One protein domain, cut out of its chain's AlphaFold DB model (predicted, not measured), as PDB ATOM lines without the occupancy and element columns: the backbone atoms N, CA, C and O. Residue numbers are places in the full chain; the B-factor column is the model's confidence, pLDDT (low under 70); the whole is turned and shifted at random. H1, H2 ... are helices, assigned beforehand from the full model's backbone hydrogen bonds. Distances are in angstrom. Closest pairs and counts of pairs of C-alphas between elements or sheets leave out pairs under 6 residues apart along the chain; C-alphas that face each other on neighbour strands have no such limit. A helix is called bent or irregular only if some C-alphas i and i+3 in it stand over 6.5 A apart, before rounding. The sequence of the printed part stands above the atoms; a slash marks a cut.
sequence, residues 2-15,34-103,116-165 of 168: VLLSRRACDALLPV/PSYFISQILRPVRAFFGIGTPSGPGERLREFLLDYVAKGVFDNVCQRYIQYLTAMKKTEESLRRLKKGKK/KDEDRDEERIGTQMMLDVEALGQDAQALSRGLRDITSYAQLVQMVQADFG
ATOM      1  N   VAL A   2     -33.848  27.419 -46.082       92.06
ATOM      2  CA  VAL A   2     -32.989  28.509 -45.547       92.06
ATOM      3  C   VAL A   2     -33.522  29.160 -44.261       92.06
ATOM      4  O   VAL A   2     -32.777  29.310 -43.297       92.06
ATOM      5  N   LEU A   3     -34.815  29.504 -44.208       95.69
ATOM      6  CA  LEU A   3     -35.414  30.113 -43.013       95.69
ATOM      7  C   LEU A   3     -35.395  29.179 -41.789       95.69
ATOM      8  O   LEU A   3     -35.150  29.641 -40.678       95.69
ATOM      9  N   LEU A   4     -35.647  27.881 -41.986       96.94
ATOM     10  CA  LEU A   4     -35.631  26.894 -40.903       96.94
ATOM     11  C   LEU A   4     -34.203  26.675 -40.401       96.94
ATOM     12  O   LEU A   4     -33.991  26.707 -39.194       96.94
ATOM     13  N   SER A   5     -33.233  26.557 -41.314       97.19
ATOM     14  CA  SER A   5     -31.812  26.456 -40.965       97.19
ATOM     15  C   SER A   5     -31.345  27.681 -40.184       97.19
ATOM     16  O   SER A   5     -30.706  27.535 -39.150       97.19
ATOM     17  N   ARG A   6     -31.723  28.892 -40.617       97.50
ATOM     18  CA  ARG A   6     -31.407  30.124 -39.885       97.50
ATOM     19  C   ARG A   6     -31.960  30.084 -38.461       97.50
ATOM     20  O   ARG A   6     -31.196  30.277 -37.529       97.50
ATOM     21  N   ARG A   7     -33.251  29.780 -38.286       97.56
ATOM     22  CA  ARG A   7     -33.884  29.721 -36.955       97.56
ATOM     23  C   ARG A   7     -33.263  28.652 -36.051       97.56
ATOM     24  O   ARG A   7     -33.085  28.902 -34.866       97.56
ATOM     25  N   ALA A   8     -32.925  27.488 -36.604       97.56
ATOM     26  CA  ALA A   8     -32.262  26.420 -35.860       97.56
ATOM     27  C   ALA A   8     -30.840  26.827 -35.428       97.56
ATOM     28  O   ALA A   8     -30.459  26.633 -34.277       97.56
ATOM     29  N   CYS A   9     -30.078  27.473 -36.316       97.62
ATOM     30  CA  CYS A   9     -28.761  28.021 -35.991       97.62
ATOM     31  C   CYS A   9     -28.827  29.198 -35.004       97.62
ATOM     32  O   CYS A   9     -27.918  29.359 -34.195       97.62
ATOM     33  N   ASP A  10     -29.882  30.014 -35.047       97.56
ATOM     34  CA  ASP A  10     -30.093  31.101 -34.087       97.56
ATOM     35  C   ASP A  10     -30.347  30.531 -32.678       97.56
ATOM     36  O   ASP A  10     -29.798  31.036 -31.700       97.56
ATOM     37  N   ALA A  11     -31.095  29.426 -32.569       97.31
ATOM     38  CA  ALA A  11     -31.299  28.720 -31.300       97.31
ATOM     39  C   ALA A  11     -29.999  28.135 -30.712       97.31
ATOM     40  O   ALA A  11     -29.903  27.973 -29.498       97.31
ATOM     41  N   LEU A  12     -28.986  27.872 -31.545       97.69
ATOM     42  CA  LEU A  12     -27.664  27.391 -31.130       97.69
ATOM     43  C   LEU A  12     -26.753  28.508 -30.579       97.69
ATOM     44  O   LEU A  12     -25.770  28.212 -29.907       97.69
ATOM     45  N   LEU A  13     -27.054  29.793 -30.816       96.56
ATOM     46  CA  LEU A  13     -26.194  30.922 -30.413       96.56
ATOM     47  C   LEU A  13     -25.692  30.902 -28.953       96.56
ATOM     48  O   LEU A  13     -24.525  31.267 -28.754       96.56
ATOM     49  N   PRO A  14     -26.490  30.495 -27.940       96.94
ATOM     50  CA  PRO A  14     -26.044  30.496 -26.547       96.94
ATOM     51  C   PRO A  14     -24.812  29.622 -26.275       96.94
ATOM     52  O   PRO A  14     -24.062  29.925 -25.345       96.94
ATOM     53  N   VAL A  15     -24.531  28.618 -27.117       95.56
ATOM     54  CA  VAL A  15     -23.373  27.716 -26.974       95.56
ATOM     55  C   VAL A  15     -22.044  28.463 -26.834       95.56
ATOM     56  O   VAL A  15     -21.167  28.072 -26.070       95.56
ATOM     57  N   PRO A  34     -28.203  18.471 -20.315       97.25
ATOM     58  CA  PRO A  34     -27.922  19.298 -21.476       97.25
ATOM     59  C   PRO A  34     -28.433  20.730 -21.275       97.25
ATOM     60  O   PRO A  34     -29.377  21.005 -20.528       97.25
ATOM     61  N   SER A  35     -27.833  21.664 -22.001       96.69
ATOM     62  CA  SER A  35     -28.224  23.064 -22.008       96.69
ATOM     63  C   SER A  35     -29.671  23.224 -22.480       96.69
ATOM     64  O   SER A  35     -30.096  22.648 -23.485       96.69
ATOM     65  N   TYR A  36     -30.428  24.094 -21.807       96.12
ATOM     66  CA  TYR A  36     -31.865  24.293 -22.054       96.12
ATOM     67  C   TYR A  36     -32.220  24.574 -23.529       96.12
ATOM     68  O   TYR A  36     -33.298  24.195 -24.001       96.12
ATOM     69  N   PHE A  37     -31.328  25.245 -24.267       97.00
ATOM     70  CA  PHE A  37     -31.562  25.656 -25.650       97.00
ATOM     71  C   PHE A  37     -31.451  24.501 -26.653       97.00
ATOM     72  O   PHE A  37     -31.992  24.625 -27.750       97.00
ATOM     73  N   ILE A  38     -30.820  23.374 -26.294       97.94
ATOM     74  CA  ILE A  38     -30.618  22.233 -27.204       97.94
ATOM     75  C   ILE A  38     -31.959  21.697 -27.712       97.94
ATOM     76  O   ILE A  38     -32.159  21.561 -28.917       97.94
ATOM     77  N   SER A  39     -32.934  21.548 -26.811       95.88
ATOM     78  CA  SER A  39     -34.313  21.144 -27.138       95.88
ATOM     79  C   SER A  39     -35.055  22.100 -28.089       95.88
ATOM     80  O   SER A  39     -36.092  21.755 -28.656       95.88
ATOM     81  N   GLN A  40     -34.562  23.331 -28.259       97.25
ATOM     82  CA  GLN A  40     -35.193  24.350 -29.100       97.25
ATOM     83  C   GLN A  40     -34.651  24.352 -30.532       97.25
ATOM     84  O   GLN A  40     -35.272  24.954 -31.409       97.25
ATOM     85  N   ILE A  41     -33.531  23.672 -30.795       98.25
ATOM     86  CA  ILE A  41     -32.819  23.734 -32.078       98.25
ATOM     87  C   ILE A  41     -33.670  23.182 -33.224       98.25
ATOM     88  O   ILE A  41     -33.809  23.840 -34.256       98.25
ATOM     89  N   LEU A  42     -34.294  22.011 -33.055       97.38
ATOM     90  CA  LEU A  42     -35.125  21.390 -34.096       97.38
ATOM     91  C   LEU A  42     -36.606  21.778 -34.018       97.38
ATOM     92  O   LEU A  42     -37.403  21.403 -34.887       97.38
ATOM     93  N   ARG A  43     -36.981  22.608 -33.039       96.62
ATOM     94  CA  ARG A  43     -38.346  23.127 -32.892       96.62
ATOM     95  C   ARG A  43     -38.881  23.820 -34.155       96.62
ATOM     96  O   ARG A  43     -40.044  23.583 -34.474       96.62
ATOM     97  N   PRO A  44     -38.103  24.613 -34.925       96.75
ATOM     98  CA  PRO A  44     -38.583  25.201 -36.176       96.75
ATOM     99  C   PRO A  44     -39.019  24.156 -37.210       96.75
ATOM    100  O   PRO A  44     -39.994  24.388 -37.923       96.75
ATOM    101  N   VAL A  45     -38.333  23.009 -37.283       96.94
ATOM    102  CA  VAL A  45     -38.696  21.913 -38.196       96.94
ATOM    103  C   VAL A  45     -39.966  21.224 -37.708       96.94
ATOM    104  O   VAL A  45     -40.905  21.062 -38.487       96.94
ATOM    105  N   ARG A  46     -40.033  20.902 -36.408       96.44
ATOM    106  CA  ARG A  46     -41.225  20.308 -35.784       96.44
ATOM    107  C   ARG A  46     -42.465  21.175 -36.011       96.44
ATOM    108  O   ARG A  46     -43.459  20.691 -36.539       96.44
ATOM    109  N   ALA A  47     -42.370  22.471 -35.713       96.19
ATOM    110  CA  ALA A  47     -43.463  23.424 -35.888       96.19
ATOM    111  C   ALA A  47     -43.877  23.596 -37.359       96.19
ATOM    112  O   ALA A  47     -45.062  23.730 -37.651       96.19
ATOM    113  N   PHE A  48     -42.926  23.576 -38.300       96.94
ATOM    114  CA  PHE A  48     -43.250  23.676 -39.723       96.94
ATOM    115  C   PHE A  48     -44.085  22.482 -40.205       96.94
ATOM    116  O   PHE A  48     -45.057  22.683 -40.925       96.94
ATOM    117  N   PHE A  49     -43.750  21.264 -39.778       96.62
ATOM    118  CA  PHE A  49     -44.438  20.032 -40.186       96.62
ATOM    119  C   PHE A  49     -45.585  19.596 -39.260       96.62
ATOM    120  O   PHE A  49     -46.109  18.499 -39.435       96.62
ATOM    121  N   GLY A  50     -45.971  20.414 -38.275       95.06
ATOM    122  CA  GLY A  50     -47.052  20.075 -37.341       95.06
ATOM    123  C   GLY A  50     -46.711  18.929 -36.377       95.06
ATOM    124  O   GLY A  50     -47.588  18.205 -35.921       95.06
ATOM    125  N   ILE A  51     -45.429  18.695 -36.084       94.06
ATOM    126  CA  ILE A  51     -44.988  17.605 -35.205       94.06
ATOM    127  C   ILE A  51     -45.038  18.090 -33.756       94.06
ATOM    128  O   ILE A  51     -44.233  18.927 -33.350       94.06
ATOM    129  N   GLY A  52     -45.969  17.547 -32.969       87.62
ATOM    130  CA  GLY A  52     -46.182  17.970 -31.580       87.62
ATOM    131  C   GLY A  52     -46.919  19.308 -31.446       87.62
ATOM    132  O   GLY A  52     -46.934  19.890 -30.365       87.62
ATOM    133  N   THR A  53     -47.529  19.803 -32.528       88.31
ATOM    134  CA  THR A  53     -48.411  20.981 -32.540       88.31
ATOM    135  C   THR A  53     -49.709  20.659 -33.293       88.31
ATOM    136  O   THR A  53     -49.709  19.731 -34.096       88.31
ATOM    137  N   PRO A  54     -50.815  21.402 -33.073       86.56
ATOM    138  CA  PRO A  54     -52.101  21.102 -33.718       86.56
ATOM    139  C   PRO A  54     -52.088  21.177 -35.250       86.56
ATOM    140  O   PRO A  54     -52.855  20.476 -35.894       86.56
ATOM    141  N   SER A  55     -51.253  22.044 -35.829       91.88
ATOM    142  CA  SER A  55     -51.022  22.131 -37.275       91.88
ATOM    143  C   SER A  55     -49.696  22.850 -37.559       91.88
ATOM    144  O   SER A  55     -49.126  23.493 -36.667       91.88
ATOM    145  N   GLY A  56     -49.196  22.732 -38.790       94.81
ATOM    146  CA  GLY A  56     -48.015  23.432 -39.288       94.81
ATOM    147  C   GLY A  56     -48.131  23.750 -40.787       94.81
ATOM    148  O   GLY A  56     -48.774  23.003 -41.522       94.81
ATOM    149  N   PRO A  57     -47.494  24.824 -41.292       94.69
ATOM    150  CA  PRO A  57     -47.609  25.229 -42.700       94.69
ATOM    151  C   PRO A  57     -47.206  24.153 -43.724       94.69
ATOM    152  O   PRO A  57     -47.680  24.167 -44.857       94.69
ATOM    153  N   GLY A  58     -46.311  23.241 -43.343       94.81
ATOM    154  CA  GLY A  58     -45.810  22.142 -44.163       94.81
ATOM    155  C   GLY A  58     -46.423  20.780 -43.839       94.81
ATOM    156  O   GLY A  58     -45.935  19.784 -44.360       94.81
ATOM    157  N   GLU A  59     -47.459  20.708 -42.998       96.06
ATOM    158  CA  GLU A  59     -48.070  19.451 -42.533       96.06
ATOM    159  C   GLU A  59     -48.426  18.500 -43.689       96.06
ATOM    160  O   GLU A  59     -48.026  17.338 -43.684       96.06
ATOM    161  N   ARG A  60     -49.063  19.016 -44.748       95.62
ATOM    162  CA  ARG A  60     -49.440  18.232 -45.944       95.62
ATOM    163  C   ARG A  60     -48.252  17.714 -46.761       95.62
ATOM    164  O   ARG A  60     -48.421  16.838 -47.597       95.62
ATOM    165  N   LEU A  61     -47.064  18.280 -46.554       95.50
ATOM    166  CA  LEU A  61     -45.833  17.912 -47.257       95.50
ATOM    167  C   LEU A  61     -44.923  17.027 -46.400       95.50
ATOM    168  O   LEU A  61     -43.827  16.683 -46.838       95.50
ATOM    169  N   ARG A  62     -45.343  16.680 -45.178       94.12
ATOM    170  CA  ARG A  62     -44.520  15.967 -44.199       94.12
ATOM    171  C   ARG A  62     -43.969  14.654 -44.746       94.12
ATOM    172  O   ARG A  62     -42.769  14.437 -44.650       94.12
ATOM    173  N   GLU A  63     -44.811  13.823 -45.349       93.56
ATOM    174  CA  GLU A  63     -44.406  12.508 -45.871       93.56
ATOM    175  C   GLU A  63     -43.362  12.603 -46.992       93.56
ATOM    176  O   GLU A  63     -42.534  11.713 -47.147       93.56
ATOM    177  N   PHE A  64     -43.361  13.710 -47.738       94.38
ATOM    178  CA  PHE A  64     -42.490  13.900 -48.896       94.38
ATOM    179  C   PHE A  64     -41.213  14.678 -48.566       94.38
ATOM    180  O   PHE A  64     -40.168  14.441 -49.166       94.38
ATOM    181  N   LEU A  65     -41.295  15.647 -47.647       95.75
ATOM    182  CA  LEU A  65     -40.243  16.643 -47.438       95.75
ATOM    183  C   LEU A  65     -39.618  16.628 -46.045       95.75
ATOM    184  O   LEU A  65     -38.575  17.261 -45.884       95.75
ATOM    185  N   LEU A  66     -40.206  15.955 -45.046       95.19
ATOM    186  CA  LEU A  66     -39.691  15.996 -43.671       95.19
ATOM    187  C   LEU A  66     -38.230  15.564 -43.614       95.19
ATOM    188  O   LEU A  66     -37.402  16.324 -43.124       95.19
ATOM    189  N   ASP A  67     -37.908  14.393 -44.158       94.81
ATOM    190  CA  ASP A  67     -36.552  13.851 -44.099       94.81
ATOM    191  C   ASP A  67     -35.550  14.741 -44.830       94.81
ATOM    192  O   ASP A  67     -34.489  15.050 -44.292       94.81
ATOM    193  N   TYR A  68     -35.893  15.210 -46.032       95.12
ATOM    194  CA  TYR A  68     -35.026  16.097 -46.808       95.12
ATOM    195  C   TYR A  68     -34.754  17.415 -46.068       95.12
ATOM    196  O   TYR A  68     -33.605  17.837 -45.923       95.12
ATOM    197  N   VAL A  69     -35.807  18.055 -45.551       96.31
ATOM    198  CA  VAL A  69     -35.698  19.334 -44.842       96.31
ATOM    199  C   VAL A  69     -34.989  19.164 -43.503       96.31
ATOM    200  O   VAL A  69     -34.125  19.977 -43.180       96.31
ATOM    201  N   ALA A  70     -35.322  18.129 -42.734       96.88
ATOM    202  CA  ALA A  70     -34.704  17.868 -41.443       96.88
ATOM    203  C   ALA A  70     -33.209  17.576 -41.604       96.88
ATOM    204  O   ALA A  70     -32.414  18.157 -40.871       96.88
ATOM    205  N   LYS A  71     -32.815  16.776 -42.610       96.62
ATOM    206  CA  LYS A  71     -31.402  16.498 -42.913       96.62
ATOM    207  C   LYS A  71     -30.643  17.772 -43.255       96.62
ATOM    208  O   LYS A  71     -29.618  18.049 -42.642       96.62
ATOM    209  N   GLY A  72     -31.177  18.587 -44.167       96.81
ATOM    210  CA  GLY A  72     -30.543  19.849 -44.545       96.81
ATOM    211  C   GLY A  72     -30.424  20.836 -43.379       96.81
ATOM    212  O   GLY A  72     -29.389  21.479 -43.210       96.81
ATOM    213  N   VAL A  73     -31.458  20.959 -42.542       98.06
ATOM    214  CA  VAL A  73     -31.427  21.840 -41.363       98.06
ATOM    215  C   VAL A  73     -30.433  21.332 -40.320       98.06
ATOM    216  O   VAL A  73     -29.625  22.119 -39.829       98.06
ATOM    217  N   PHE A  74     -30.462  20.038 -40.005       98.12
ATOM    218  CA  PHE A  74     -29.586  19.431 -39.007       98.12
ATOM    219  C   PHE A  74     -28.112  19.497 -39.409       98.12
ATOM    220  O   PHE A  74     -27.274  19.871 -38.594       98.12
ATOM    221  N   ASP A  75     -27.802  19.239 -40.681       97.88
ATOM    222  CA  ASP A  75     -26.451  19.386 -41.224       97.88
ATOM    223  C   ASP A  75     -25.931  20.828 -41.070       97.88
ATOM    224  O   ASP A  75     -24.827  21.053 -40.576       97.88
ATOM    225  N   ASN A  76     -26.765  21.831 -41.376       98.12
ATOM    226  CA  ASN A  76     -26.411  23.243 -41.181       98.12
ATOM    227  C   ASN A  76     -26.139  23.586 -39.705       98.12
ATOM    228  O   ASN A  76     -25.215  24.349 -39.411       98.12
ATOM    229  N   VAL A  77     -26.930  23.034 -38.782       98.38
ATOM    230  CA  VAL A  77     -26.721  23.201 -37.336       98.38
ATOM    231  C   VAL A  77     -25.397  22.574 -36.913       98.38
ATOM    232  O   VAL A  77     -24.613  23.240 -36.241       98.38
ATOM    233  N   CYS A  78     -25.114  21.335 -37.330       98.38
ATOM    234  CA  CYS A  78     -23.877  20.638 -36.976       98.38
ATOM    235  C   CYS A  78     -22.647  21.395 -37.486       98.38
ATOM    236  O   CYS A  78     -21.728  21.673 -36.717       98.38
ATOM    237  N   GLN A  79     -22.664  21.837 -38.747       98.06
ATOM    238  CA  GLN A  79     -21.593  22.662 -39.314       98.06
ATOM    239  C   GLN A  79     -21.415  23.982 -38.552       98.06
ATOM    240  O   GLN A  79     -20.286  24.402 -38.288       98.06
ATOM    241  N   ARG A  80     -22.512  24.641 -38.162       98.12
ATOM    242  CA  ARG A  80     -22.443  25.867 -37.359       98.12
ATOM    243  C   ARG A  80     -21.871  25.607 -35.965       98.12
ATOM    244  O   ARG A  80     -21.095  26.424 -35.472       98.12
ATOM    245  N   TYR A  81     -22.222  24.485 -35.347       97.88
ATOM    246  CA  TYR A  81     -21.679  24.081 -34.053       97.88
ATOM    247  C   TYR A  81     -20.166  23.854 -34.161       97.88
ATOM    248  O   TYR A  81     -19.400  24.479 -33.428       97.88
ATOM    249  N   ILE A  82     -19.719  23.083 -35.154       97.38
ATOM    250  CA  ILE A  82     -18.295  22.865 -35.448       97.38
ATOM    251  C   ILE A  82     -17.545  24.197 -35.602       97.38
ATOM    252  O   ILE A  82     -16.462  24.373 -35.036       97.38
ATOM    253  N   GLN A  83     -18.120  25.168 -36.321       96.81
ATOM    254  CA  GLN A  83     -17.529  26.504 -36.467       96.81
ATOM    255  C   GLN A  83     -17.345  27.205 -35.115       96.81
ATOM    256  O   GLN A  83     -16.295  27.808 -34.878       96.81
ATOM    257  N   TYR A  84     -18.331  27.119 -34.218       95.31
ATOM    258  CA  TYR A  84     -18.222  27.694 -32.879       95.31
ATOM    259  C   TYR A  84     -17.173  26.983 -32.024       95.31
ATOM    260  O   TYR A  84     -16.334  27.673 -31.445       95.31
ATOM    261  N   LEU A  85     -17.149  25.647 -31.993       92.69
ATOM    262  CA  LEU A  85     -16.126  24.888 -31.259       92.69
ATOM    263  C   LEU A  85     -14.715  25.225 -31.754       92.69
ATOM    264  O   LEU A  85     -13.830  25.546 -30.964       92.69
ATOM    265  N   THR A  86     -14.526  25.260 -33.073       93.06
ATOM    266  CA  THR A  86     -13.244  25.614 -33.698       93.06
ATOM    267  C   THR A  86     -12.799  27.029 -33.319       93.06
ATOM    268  O   THR A  86     -11.625  27.265 -33.027       93.06
ATOM    269  N   ALA A  87     -13.721  27.998 -33.318       91.62
ATOM    270  CA  ALA A  87     -13.418  29.375 -32.933       91.62
ATOM    271  C   ALA A  87     -13.063  29.496 -31.442       91.62
ATOM    272  O   ALA A  87     -12.149  30.248 -31.090       91.62
ATOM    273  N   MET A  88     -13.746  28.746 -30.575       87.94
ATOM    274  CA  MET A  88     -13.447  28.708 -29.141       87.94
ATOM    275  C   MET A  88     -12.047  28.141 -28.896       87.94
ATOM    276  O   MET A  88     -11.234  28.801 -28.254       87.94
ATOM    277  N   LYS A  89     -11.704  27.027 -29.541       85.12
ATOM    278  CA  LYS A  89     -10.374  26.405 -29.463       85.12
ATOM    279  C   LYS A  89      -9.236  27.316 -29.890       85.12
ATOM    280  O   LYS A  89      -8.255  27.469 -29.171       85.12
ATOM    281  N   LYS A  90      -9.380  27.977 -31.045       87.56
ATOM    282  CA  LYS A  90      -8.383  28.949 -31.525       87.56
ATOM    283  C   LYS A  90      -8.198  30.103 -30.539       87.56
ATOM    284  O   LYS A  90      -7.082  30.590 -30.349       87.56
ATOM    285  N   THR A  91      -9.293  30.541 -29.917       84.19
ATOM    286  CA  THR A  91      -9.274  31.602 -28.906       84.19
ATOM    287  C   THR A  91      -8.535  31.141 -27.647       84.19
ATOM    288  O   THR A  91      -7.671  31.859 -27.147       84.19
ATOM    289  N   GLU A  92      -8.811  29.930 -27.171       81.00
ATOM    290  CA  GLU A  92      -8.169  29.338 -25.993       81.00
ATOM    291  C   GLU A  92      -6.672  29.096 -26.204       81.00
ATOM    292  O   GLU A  92      -5.859  29.499 -25.369       81.00
ATOM    293  N   GLU A  93      -6.275  28.552 -27.355       82.50
ATOM    294  CA  GLU A  93      -4.865  28.356 -27.700       82.50
ATOM    295  C   GLU A  93      -4.101  29.693 -27.738       82.50
ATOM    296  O   GLU A  93      -3.000  29.820 -27.185       82.50
ATOM    297  N   SER A  94      -4.713  30.723 -28.332       80.44
ATOM    298  CA  SER A  94      -4.140  32.072 -28.399       80.44
ATOM    299  C   SER A  94      -3.944  32.674 -27.003       80.44
ATOM    300  O   SER A  94      -2.877  33.220 -26.702       80.44
ATOM    301  N   LEU A  95      -4.934  32.524 -26.114       79.94
ATOM    302  CA  LEU A  95      -4.844  32.971 -24.723       79.94
ATOM    303  C   LEU A  95      -3.774  32.199 -23.939       79.94
ATOM    304  O   LEU A  95      -3.020  32.808 -23.174       79.94
ATOM    305  N   ARG A  96      -3.649  30.883 -24.152       78.88
ATOM    306  CA  ARG A  96      -2.633  30.044 -23.497       78.88
ATOM    307  C   ARG A  96      -1.217  30.473 -23.883       78.88
ATOM    308  O   ARG A  96      -0.355  30.617 -23.012       78.88
ATOM    309  N   ARG A  97      -0.982  30.747 -25.172       79.56
ATOM    310  CA  ARG A  97       0.301  31.274 -25.675       79.56
ATOM    311  C   ARG A  97       0.631  32.637 -25.065       79.56
ATOM    312  O   ARG A  97       1.759  32.837 -24.615       79.56
ATOM    313  N   LEU A  98      -0.353  33.535 -24.973       73.50
ATOM    314  CA  LEU A  98      -0.175  34.853 -24.360       73.50
ATOM    315  C   LEU A  98       0.162  34.761 -22.860       73.50
ATOM    316  O   LEU A  98       1.097  35.417 -22.398       73.50
ATOM    317  N   LYS A  99      -0.556  33.922 -22.097       70.81
ATOM    318  CA  LYS A  99      -0.275  33.680 -20.669       70.81
ATOM    319  C   LYS A  99       1.137  33.117 -20.462       70.81
ATOM    320  O   LYS A  99       1.840  33.566 -19.559       70.81
ATOM    321  N   LYS A 100       1.583  32.183 -21.313       68.06
ATOM    322  CA  LYS A 100       2.943  31.614 -21.252       68.06
ATOM    323  C   LYS A 100       4.024  32.670 -21.524       68.06
ATOM    324  O   LYS A 100       5.011  32.703 -20.799       68.06
ATOM    325  N   GLY A 101       3.804  33.563 -22.492       62.00
ATOM    326  CA  GLY A 101       4.723  34.669 -22.800       62.00
ATOM    327  C   GLY A 101       4.781  35.774 -21.734       62.00
ATOM    328  O   GLY A 101       5.799  36.442 -21.606       62.00
ATOM    329  N   LYS A 102       3.727  35.958 -20.926       57.81
ATOM    330  CA  LYS A 102       3.743  36.889 -19.777       57.81
ATOM    331  C   LYS A 102       4.451  36.320 -18.542       57.81
ATOM    332  O   LYS A 102       5.092  37.074 -17.814       57.81
ATOM    333  N   LYS A 103       4.373  35.001 -18.314       55.22
ATOM    334  CA  LYS A 103       5.051  34.324 -17.187       55.22
ATOM    335  C   LYS A 103       6.583  34.399 -17.265       55.22
ATOM    336  O   LYS A 103       7.237  34.271 -16.239       55.22
ATOM    337  N   LYS A 116      -5.354  24.186 -10.984       74.31
ATOM    338  CA  LYS A 116      -6.358  23.156 -10.665       74.31
ATOM    339  C   LYS A 116      -7.790  23.618 -10.936       74.31
ATOM    340  O   LYS A 116      -8.629  22.807 -11.315       74.31
ATOM    341  N   ASP A 117      -8.077  24.897 -10.706       76.56
ATOM    342  CA  ASP A 117      -9.392  25.466 -11.008       76.56
ATOM    343  C   ASP A 117      -9.602  25.656 -12.518       76.56
ATOM    344  O   ASP A 117     -10.713  25.436 -12.997       76.56
ATOM    345  N   GLU A 118      -8.549  26.009 -13.268       78.88
ATOM    346  CA  GLU A 118      -8.583  26.049 -14.738       78.88
ATOM    347  C   GLU A 118      -8.858  24.650 -15.324       78.88
ATOM    348  O   GLU A 118      -9.790  24.518 -16.115       78.88
ATOM    349  N   ASP A 119      -8.147  23.613 -14.867       81.44
ATOM    350  CA  ASP A 119      -8.325  22.228 -15.337       81.44
ATOM    351  C   ASP A 119      -9.761  21.721 -15.088       81.44
ATOM    352  O   ASP A 119     -10.409  21.167 -15.974       81.44
ATOM    353  N   ARG A 120     -10.315  21.990 -13.895       85.62
ATOM    354  CA  ARG A 120     -11.706  21.636 -13.557       85.62
ATOM    355  C   ARG A 120     -12.732  22.377 -14.403       85.62
ATOM    356  O   ARG A 120     -13.803  21.844 -14.684       85.62
ATOM    357  N   ASP A 121     -12.471  23.632 -14.753       88.62
ATOM    358  CA  ASP A 121     -13.379  24.381 -15.615       88.62
ATOM    359  C   ASP A 121     -13.346  23.846 -17.052       88.62
ATOM    360  O   ASP A 121     -14.404  23.772 -17.677       88.62
ATOM    361  N   GLU A 122     -12.182  23.426 -17.558       86.88
ATOM    362  CA  GLU A 122     -12.052  22.769 -18.866       86.88
ATOM    363  C   GLU A 122     -12.811  21.434 -18.911       86.88
ATOM    364  O   GLU A 122     -13.624  21.234 -19.816       86.88
ATOM    365  N   GLU A 123     -12.670  20.590 -17.884       89.19
ATOM    366  CA  GLU A 123     -13.418  19.329 -17.737       89.19
ATOM    367  C   GLU A 123     -14.943  19.558 -17.741       89.19
ATOM    368  O   GLU A 123     -15.709  18.882 -18.438       89.19
ATOM    369  N   ARG A 124     -15.414  20.572 -17.002       91.69
ATOM    370  CA  ARG A 124     -16.843  20.924 -16.934       91.69
ATOM    371  C   ARG A 124     -17.374  21.437 -18.265       91.69
ATOM    372  O   ARG A 124     -18.496  21.100 -18.642       91.69
ATOM    373  N   ILE A 125     -16.594  22.263 -18.964       91.94
ATOM    374  CA  ILE A 125     -16.940  22.745 -20.305       91.94
ATOM    375  C   ILE A 125     -17.052  21.560 -21.253       91.94
ATOM    376  O   ILE A 125     -18.046  21.456 -21.970       91.94
ATOM    377  N   GLY A 126     -16.082  20.653 -21.207       91.69
ATOM    378  CA  GLY A 126     -16.087  19.450 -22.017       91.69
ATOM    379  C   GLY A 126     -17.306  18.572 -21.786       91.69
ATOM    380  O   GLY A 126     -18.030  18.240 -22.725       91.69
ATOM    381  N   THR A 127     -17.605  18.309 -20.516       94.31
ATOM    382  CA  THR A 127     -18.790  17.550 -20.106       94.31
ATOM    383  C   THR A 127     -20.083  18.187 -20.616       94.31
ATOM    384  O   THR A 127     -20.925  17.489 -21.178       94.31
ATOM    385  N   GLN A 128     -20.242  19.512 -20.492       95.50
ATOM    386  CA  GLN A 128     -21.428  20.197 -21.019       95.50
ATOM    387  C   GLN A 128     -21.552  20.032 -22.537       95.50
ATOM    388  O   GLN A 128     -22.643  19.764 -23.031       95.50
ATOM    389  N   MET A 129     -20.449  20.169 -23.281       95.38
ATOM    390  CA  MET A 129     -20.469  20.016 -24.740       95.38
ATOM    391  C   MET A 129     -20.838  18.589 -25.153       95.38
ATOM    392  O   MET A 129     -21.586  18.413 -26.113       95.38
ATOM    393  N   MET A 130     -20.360  17.574 -24.424       95.50
ATOM    394  CA  MET A 130     -20.726  16.174 -24.669       95.50
ATOM    395  C   MET A 130     -22.220  15.938 -24.444       95.50
ATOM    396  O   MET A 130     -22.885  15.374 -25.314       95.50
ATOM    397  N   LEU A 131     -22.761  16.418 -23.319       97.06
ATOM    398  CA  LEU A 131     -24.191  16.322 -23.010       97.06
ATOM    399  C   LEU A 131     -25.046  17.027 -24.070       97.06
ATOM    400  O   LEU A 131     -26.047  16.476 -24.527       97.06
ATOM    401  N   ASP A 132     -24.628  18.217 -24.500       97.69
ATOM    402  CA  ASP A 132     -25.335  19.015 -25.500       97.69
ATOM    403  C   ASP A 132     -25.373  18.319 -26.871       97.69
ATOM    404  O   ASP A 132     -26.427  18.265 -27.507       97.69
ATOM    405  N   VAL A 133     -24.247  17.757 -27.326       97.50
ATOM    406  CA  VAL A 133     -24.151  17.062 -28.623       97.50
ATOM    407  C   VAL A 133     -24.881  15.718 -28.617       97.50
ATOM    408  O   VAL A 133     -25.521  15.366 -29.616       97.50
ATOM    409  N   GLU A 134     -24.837  14.977 -27.510       96.94
ATOM    410  CA  GLU A 134     -25.599  13.734 -27.375       96.94
ATOM    411  C   GLU A 134     -27.106  14.024 -27.367       96.94
ATOM    412  O   GLU A 134     -27.849  13.443 -28.161       96.94
ATOM    413  N   ALA A 135     -27.566  14.990 -26.564       97.69
ATOM    414  CA  ALA A 135     -28.981  15.352 -26.511       97.69
ATOM    415  C   ALA A 135     -29.492  15.912 -27.852       97.69
ATOM    416  O   ALA A 135     -30.608  15.598 -28.272       97.69
ATOM    417  N   LEU A 136     -28.665  16.678 -28.573       97.88
ATOM    418  CA  LEU A 136     -28.969  17.126 -29.935       97.88
ATOM    419  C   LEU A 136     -29.160  15.939 -30.896       97.88
ATOM    420  O   LEU A 136     -30.087  15.943 -31.708       97.88
ATOM    421  N   GLY A 137     -28.311  14.913 -30.800       96.94
ATOM    422  CA  GLY A 137     -28.429  13.691 -31.600       96.94
ATOM    423  C   GLY A 137     -29.674  12.870 -31.280       96.94
ATOM    424  O   GLY A 137     -30.324  12.354 -32.192       96.94
ATOM    425  N   GLN A 138     -30.036  12.779 -30.001       96.12
ATOM    426  CA  GLN A 138     -31.258  12.109 -29.553       96.12
ATOM    427  C   GLN A 138     -32.516  12.834 -30.048       96.12
ATOM    428  O   GLN A 138     -33.419  12.194 -30.593       96.12
ATOM    429  N   ASP A 139     -32.556  14.168 -29.945       95.25
ATOM    430  CA  ASP A 139     -33.664  14.978 -30.472       95.25
ATOM    431  C   ASP A 139     -33.795  14.818 -31.997       95.25
ATOM    432  O   ASP A 139     -34.901  14.658 -32.527       95.25
ATOM    433  N   ALA A 140     -32.665  14.762 -32.707       95.50
ATOM    434  CA  ALA A 140     -32.633  14.487 -34.138       95.50
ATOM    435  C   ALA A 140     -33.178  13.090 -34.466       95.50
ATOM    436  O   ALA A 140     -34.069  12.959 -35.302       95.50
ATOM    437  N   GLN A 141     -32.736  12.048 -33.763       94.25
ATOM    438  CA  GLN A 141     -33.231  10.684 -33.967       94.25
ATOM    439  C   GLN A 141     -34.743  10.562 -33.719       94.25
ATOM    440  O   GLN A 141     -35.431   9.841 -34.445       94.25
ATOM    441  N   ALA A 142     -35.273  11.299 -32.739       92.94
ATOM    442  CA  ALA A 142     -36.705  11.373 -32.463       92.94
ATOM    443  C   ALA A 142     -37.499  12.127 -33.549       92.94
ATOM    444  O   ALA A 142     -38.719  11.985 -33.635       92.94
ATOM    445  N   LEU A 143     -36.842  12.961 -34.360       92.50
ATOM    446  CA  LEU A 143     -37.458  13.656 -35.491       92.50
ATOM    447  C   LEU A 143     -37.451  12.802 -36.767       92.50
ATOM    448  O   LEU A 143     -38.468  12.733 -37.455       92.50
ATOM    449  N   SER A 144     -36.317  12.174 -37.085       90.88
ATOM    450  CA  SER A 144     -36.163  11.264 -38.224       90.88
ATOM    451  C   SER A 144     -34.991  10.304 -37.999       90.88
ATOM    452  O   SER A 144     -33.907  10.701 -37.567       90.88
ATOM    453  N   ARG A 145     -35.200   9.021 -38.329       80.19
ATOM    454  CA  ARG A 145     -34.278   7.918 -38.001       80.19
ATOM    455  C   ARG A 145     -32.892   8.048 -38.646       80.19
ATOM    456  O   ARG A 145     -31.953   7.486 -38.106       80.19
ATOM    457  N   GLY A 146     -32.755   8.795 -39.746       84.38
ATOM    458  CA  GLY A 146     -31.499   8.918 -40.505       84.38
ATOM    459  C   GLY A 146     -30.686  10.188 -40.237       84.38
ATOM    460  O   GLY A 146     -29.816  10.522 -41.037       84.38
ATOM    461  N   LEU A 147     -31.002  10.959 -39.191       88.56
ATOM    462  CA  LEU A 147     -30.290  12.213 -38.913       88.56
ATOM    463  C   LEU A 147     -28.942  12.004 -38.211       88.56
ATOM    464  O   LEU A 147     -28.019  12.777 -38.451       88.56
ATOM    465  N   ARG A 148     -28.794  10.945 -37.402       89.00
ATOM    466  CA  ARG A 148     -27.521  10.622 -36.728       89.00
ATOM    467  C   ARG A 148     -26.434  10.132 -37.687       89.00
ATOM    468  O   ARG A 148     -25.260  10.236 -37.359       89.00
ATOM    469  N   ASP A 149     -26.817   9.674 -38.876       90.75
ATOM    470  CA  ASP A 149     -25.886   9.164 -39.890       90.75
ATOM    471  C   ASP A 149     -25.256  10.283 -40.740       90.75
ATOM    472  O   ASP A 149     -24.465  10.021 -41.645       90.75
ATOM    473  N   ILE A 150     -25.617  11.547 -40.490       94.38
ATOM    474  CA  ILE A 150     -25.063  12.683 -41.226       94.38
ATOM    475  C   ILE A 150     -23.589  12.879 -40.852       94.38
ATOM    476  O   ILE A 150     -23.232  13.006 -39.682       94.38
ATOM    477  N   THR A 151     -22.735  13.005 -41.871       96.62
ATOM    478  CA  THR A 151     -21.280  13.168 -41.724       96.62
ATOM    479  C   THR A 151     -20.890  14.319 -40.796       96.62
ATOM    480  O   THR A 151     -19.993  14.159 -39.974       96.62
ATOM    481  N   SER A 152     -21.558  15.473 -40.888       97.44
ATOM    482  CA  SER A 152     -21.254  16.624 -40.028       97.44
ATOM    483  C   SER A 152     -21.606  16.383 -38.559       97.44
ATOM    484  O   SER A 152     -20.936  16.927 -37.685       97.44
ATOM    485  N   TYR A 153     -22.598  15.540 -38.258       97.75
ATOM    486  CA  TYR A 153     -22.884  15.137 -36.884       97.75
ATOM    487  C   TYR A 153     -21.806  14.192 -36.351       97.75
ATOM    488  O   TYR A 153     -21.298  14.411 -35.255       97.75
ATOM    489  N   ALA A 154     -21.373  13.209 -37.147       96.56
ATOM    490  CA  ALA A 154     -20.256  12.338 -36.776       96.56
ATOM    491  C   ALA A 154     -18.966  13.139 -36.514       96.56
ATOM    492  O   ALA A 154     -18.286  12.914 -35.515       96.56
ATOM    493  N   GLN A 155     -18.669  14.132 -37.360       96.75
ATOM    494  CA  GLN A 155     -17.551  15.057 -37.155       96.75
ATOM    495  C   GLN A 155     -17.702  15.884 -35.875       96.75
ATOM    496  O   GLN A 155     -16.721  16.089 -35.166       96.75
ATOM    497  N   LEU A 156     -18.912  16.359 -35.565       96.94
ATOM    498  CA  LEU A 156     -19.184  17.109 -34.340       96.94
ATOM    499  C   LEU A 156     -18.971  16.240 -33.092       96.94
ATOM    500  O   LEU A 156     -18.318  16.687 -32.153       96.94
ATOM    501  N   VAL A 157     -19.471  15.001 -33.097       96.12
ATOM    502  CA  VAL A 157     -19.262  14.032 -32.009       96.12
ATOM    503  C   VAL A 157     -17.774  13.756 -31.823       96.12
ATOM    504  O   VAL A 157     -17.270  13.881 -30.709       96.12
ATOM    505  N   GLN A 158     -17.058  13.456 -32.910       94.38
ATOM    506  CA  GLN A 158     -15.619  13.211 -32.863       94.38
ATOM    507  C   GLN A 158     -14.855  14.426 -32.335       94.38
ATOM    508  O   GLN A 158     -13.953  14.264 -31.523       94.38
ATOM    509  N   MET A 159     -15.216  15.634 -32.775       93.19
ATOM    510  CA  MET A 159     -14.602  16.867 -32.293       93.19
ATOM    511  C   MET A 159     -14.790  16.994 -30.785       93.19
ATOM    512  O   MET A 159     -13.820  17.201 -30.073       93.19
ATOM    513  N   VAL A 160     -16.008  16.809 -30.268       92.38
ATOM    514  CA  VAL A 160     -16.220  16.933 -28.823       92.38
ATOM    515  C   VAL A 160     -15.496  15.832 -28.038       92.38
ATOM    516  O   VAL A 160     -14.900  16.122 -27.010       92.38
ATOM    517  N   GLN A 161     -15.471  14.597 -28.534       89.94
ATOM    518  CA  GLN A 161     -14.781  13.488 -27.866       89.94
ATOM    519  C   GLN A 161     -13.256  13.632 -27.876       89.94
ATOM    520  O   GLN A 161     -12.626  13.436 -26.847       89.94
ATOM    521  N   ALA A 162     -12.655  13.980 -29.014       85.06
ATOM    522  CA  ALA A 162     -11.202  14.109 -29.129       85.06
ATOM    523  C   ALA A 162     -10.669  15.324 -28.364       85.06
ATOM    524  O   ALA A 162      -9.533  15.333 -27.903       85.06
ATOM    525  N   ASP A 163     -11.483  16.371 -28.275       74.94
ATOM    526  CA  ASP A 163     -11.034  17.658 -27.775       74.94
ATOM    527  C   ASP A 163     -11.434  17.941 -26.332       74.94
ATOM    528  O   ASP A 163     -10.898  18.866 -25.722       74.94
ATOM    529  N   PHE A 164     -12.412  17.194 -25.830       68.69
ATOM    530  CA  PHE A 164     -13.002  17.398 -24.518       68.69
ATOM    531  C   PHE A 164     -13.373  16.093 -23.795       68.69
ATOM    532  O   PHE A 164     -13.952  16.150 -22.710       68.69
ATOM    533  N   GLY A 165     -13.096  14.933 -24.391       57.78
ATOM    534  CA  GLY A 165     -13.133  13.653 -23.696       57.78
ATOM    535  C   GLY A 165     -11.799  13.389 -23.004       57.78
ATOM    536  O   GLY A 165     -10.749  13.801 -23.499       57.78
TER     537      GLY A 165
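Overview. This is residues 2 to 15, 34 to 103 and 116 to 165 of the 168 residues of the protein "DUF3510 domain-containing protein" of Pisolithus tinctorius Marx 270 (UniProt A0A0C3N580). One very long helix, H3, runs the length of a rod-shaped model; H4 runs back alongside it, and the shorter H5 packs on both, in an up-and-down bundle of three helices. Two small helices, H1 and H2, pack on the first part of H3, and at the other end of the rod residues 90 to 103 of H3 and 116 to 121 of H4 stick out from the body. The printed part has 134 residues, with five named helices in the order H1, H2, H3, H4, H5 and no named strand, and its class is all helix. It is only just loose, close to compact, with a radius of gyration of the C-alphas of 17.2 A, and spans 64 by 25 by 22 A.

Along the chain. H3, residues 59 to 103, measures 60.7 A from C-alpha 59 at (-48.070, 19.451, -42.533) to C-alpha 103 at (5.051, 34.324, -17.187). It has a kink of 78 degrees near residue 66 and is irregular there, with C-alphas 64 and 67 at 7.6 A. H4, residues 116 to 143, is 40.9 A long, and H5, residues 151 to 164, is 19.6 A long and ends at (-13.002, 17.398, -24.518). H1 is residues 2 to 11, 14.3 A long, and H2 is the six residues 43 to 48.

Arrangement. H3 is the hub, touching H1, H2 and H5. With residues 75 to 82 alone it touches H5, where the closest C-alphas, of Cys 78 and Tyr 153, are 5.6 A apart; the tilt is shallow, 29 degrees, the same way. H4 and H5 form a helical hairpin, opposite ways at a shallow tilt of 20 degrees, and touch, closest at the C-alphas of Gly 126 and Phe 164, 4.5 A. H3 and H4 are close but not clearly touching, with the C-alphas of Phe 74 and Ala 140 the closest at 7.6 A; they run opposite ways at a shallow tilt of 9 degrees. H1 touches residues 72 to 80 of H3 alone, at a steep tilt of 45 degrees, and the C-alphas of Ser 5 and Val 73 are the closest at 4.6 A. H2 and H3 form a helical hairpin; H2 touches residues 59 to 73 of H3 alone, closest at the C-alphas of Val 45 and Ala 70, 6.5 A. H1 touches H2, closest at the C-alphas of Leu 4 and Pro 44, 5.8 A. H1 and H4, H1 and H5, and H2 and H5 are apart. In H1, H2, H4 and H5 every O i to N i+4 pair is within hydrogen-bond range; in H3, 37 of 41 are.

Size, cuts and confidence. The C-alphas of Arg 60 and Lys 103, the two farthest apart, are 63.7 A apart. Without the stretches that stand free, the body spans 46 by 24 by 22 A. Residues 16 to 33 and 104 to 115 are not printed, with gaps of 11.0 A between C-alphas 15 and 34 and 17.2 A between C-alphas 103 and 116. Of the links printed whole, H2 to H3 and H4 to H5 are short. The mean pLDDT of the printed part is 91.4, and residues 100 to 103 and 164 to 165 are under 70.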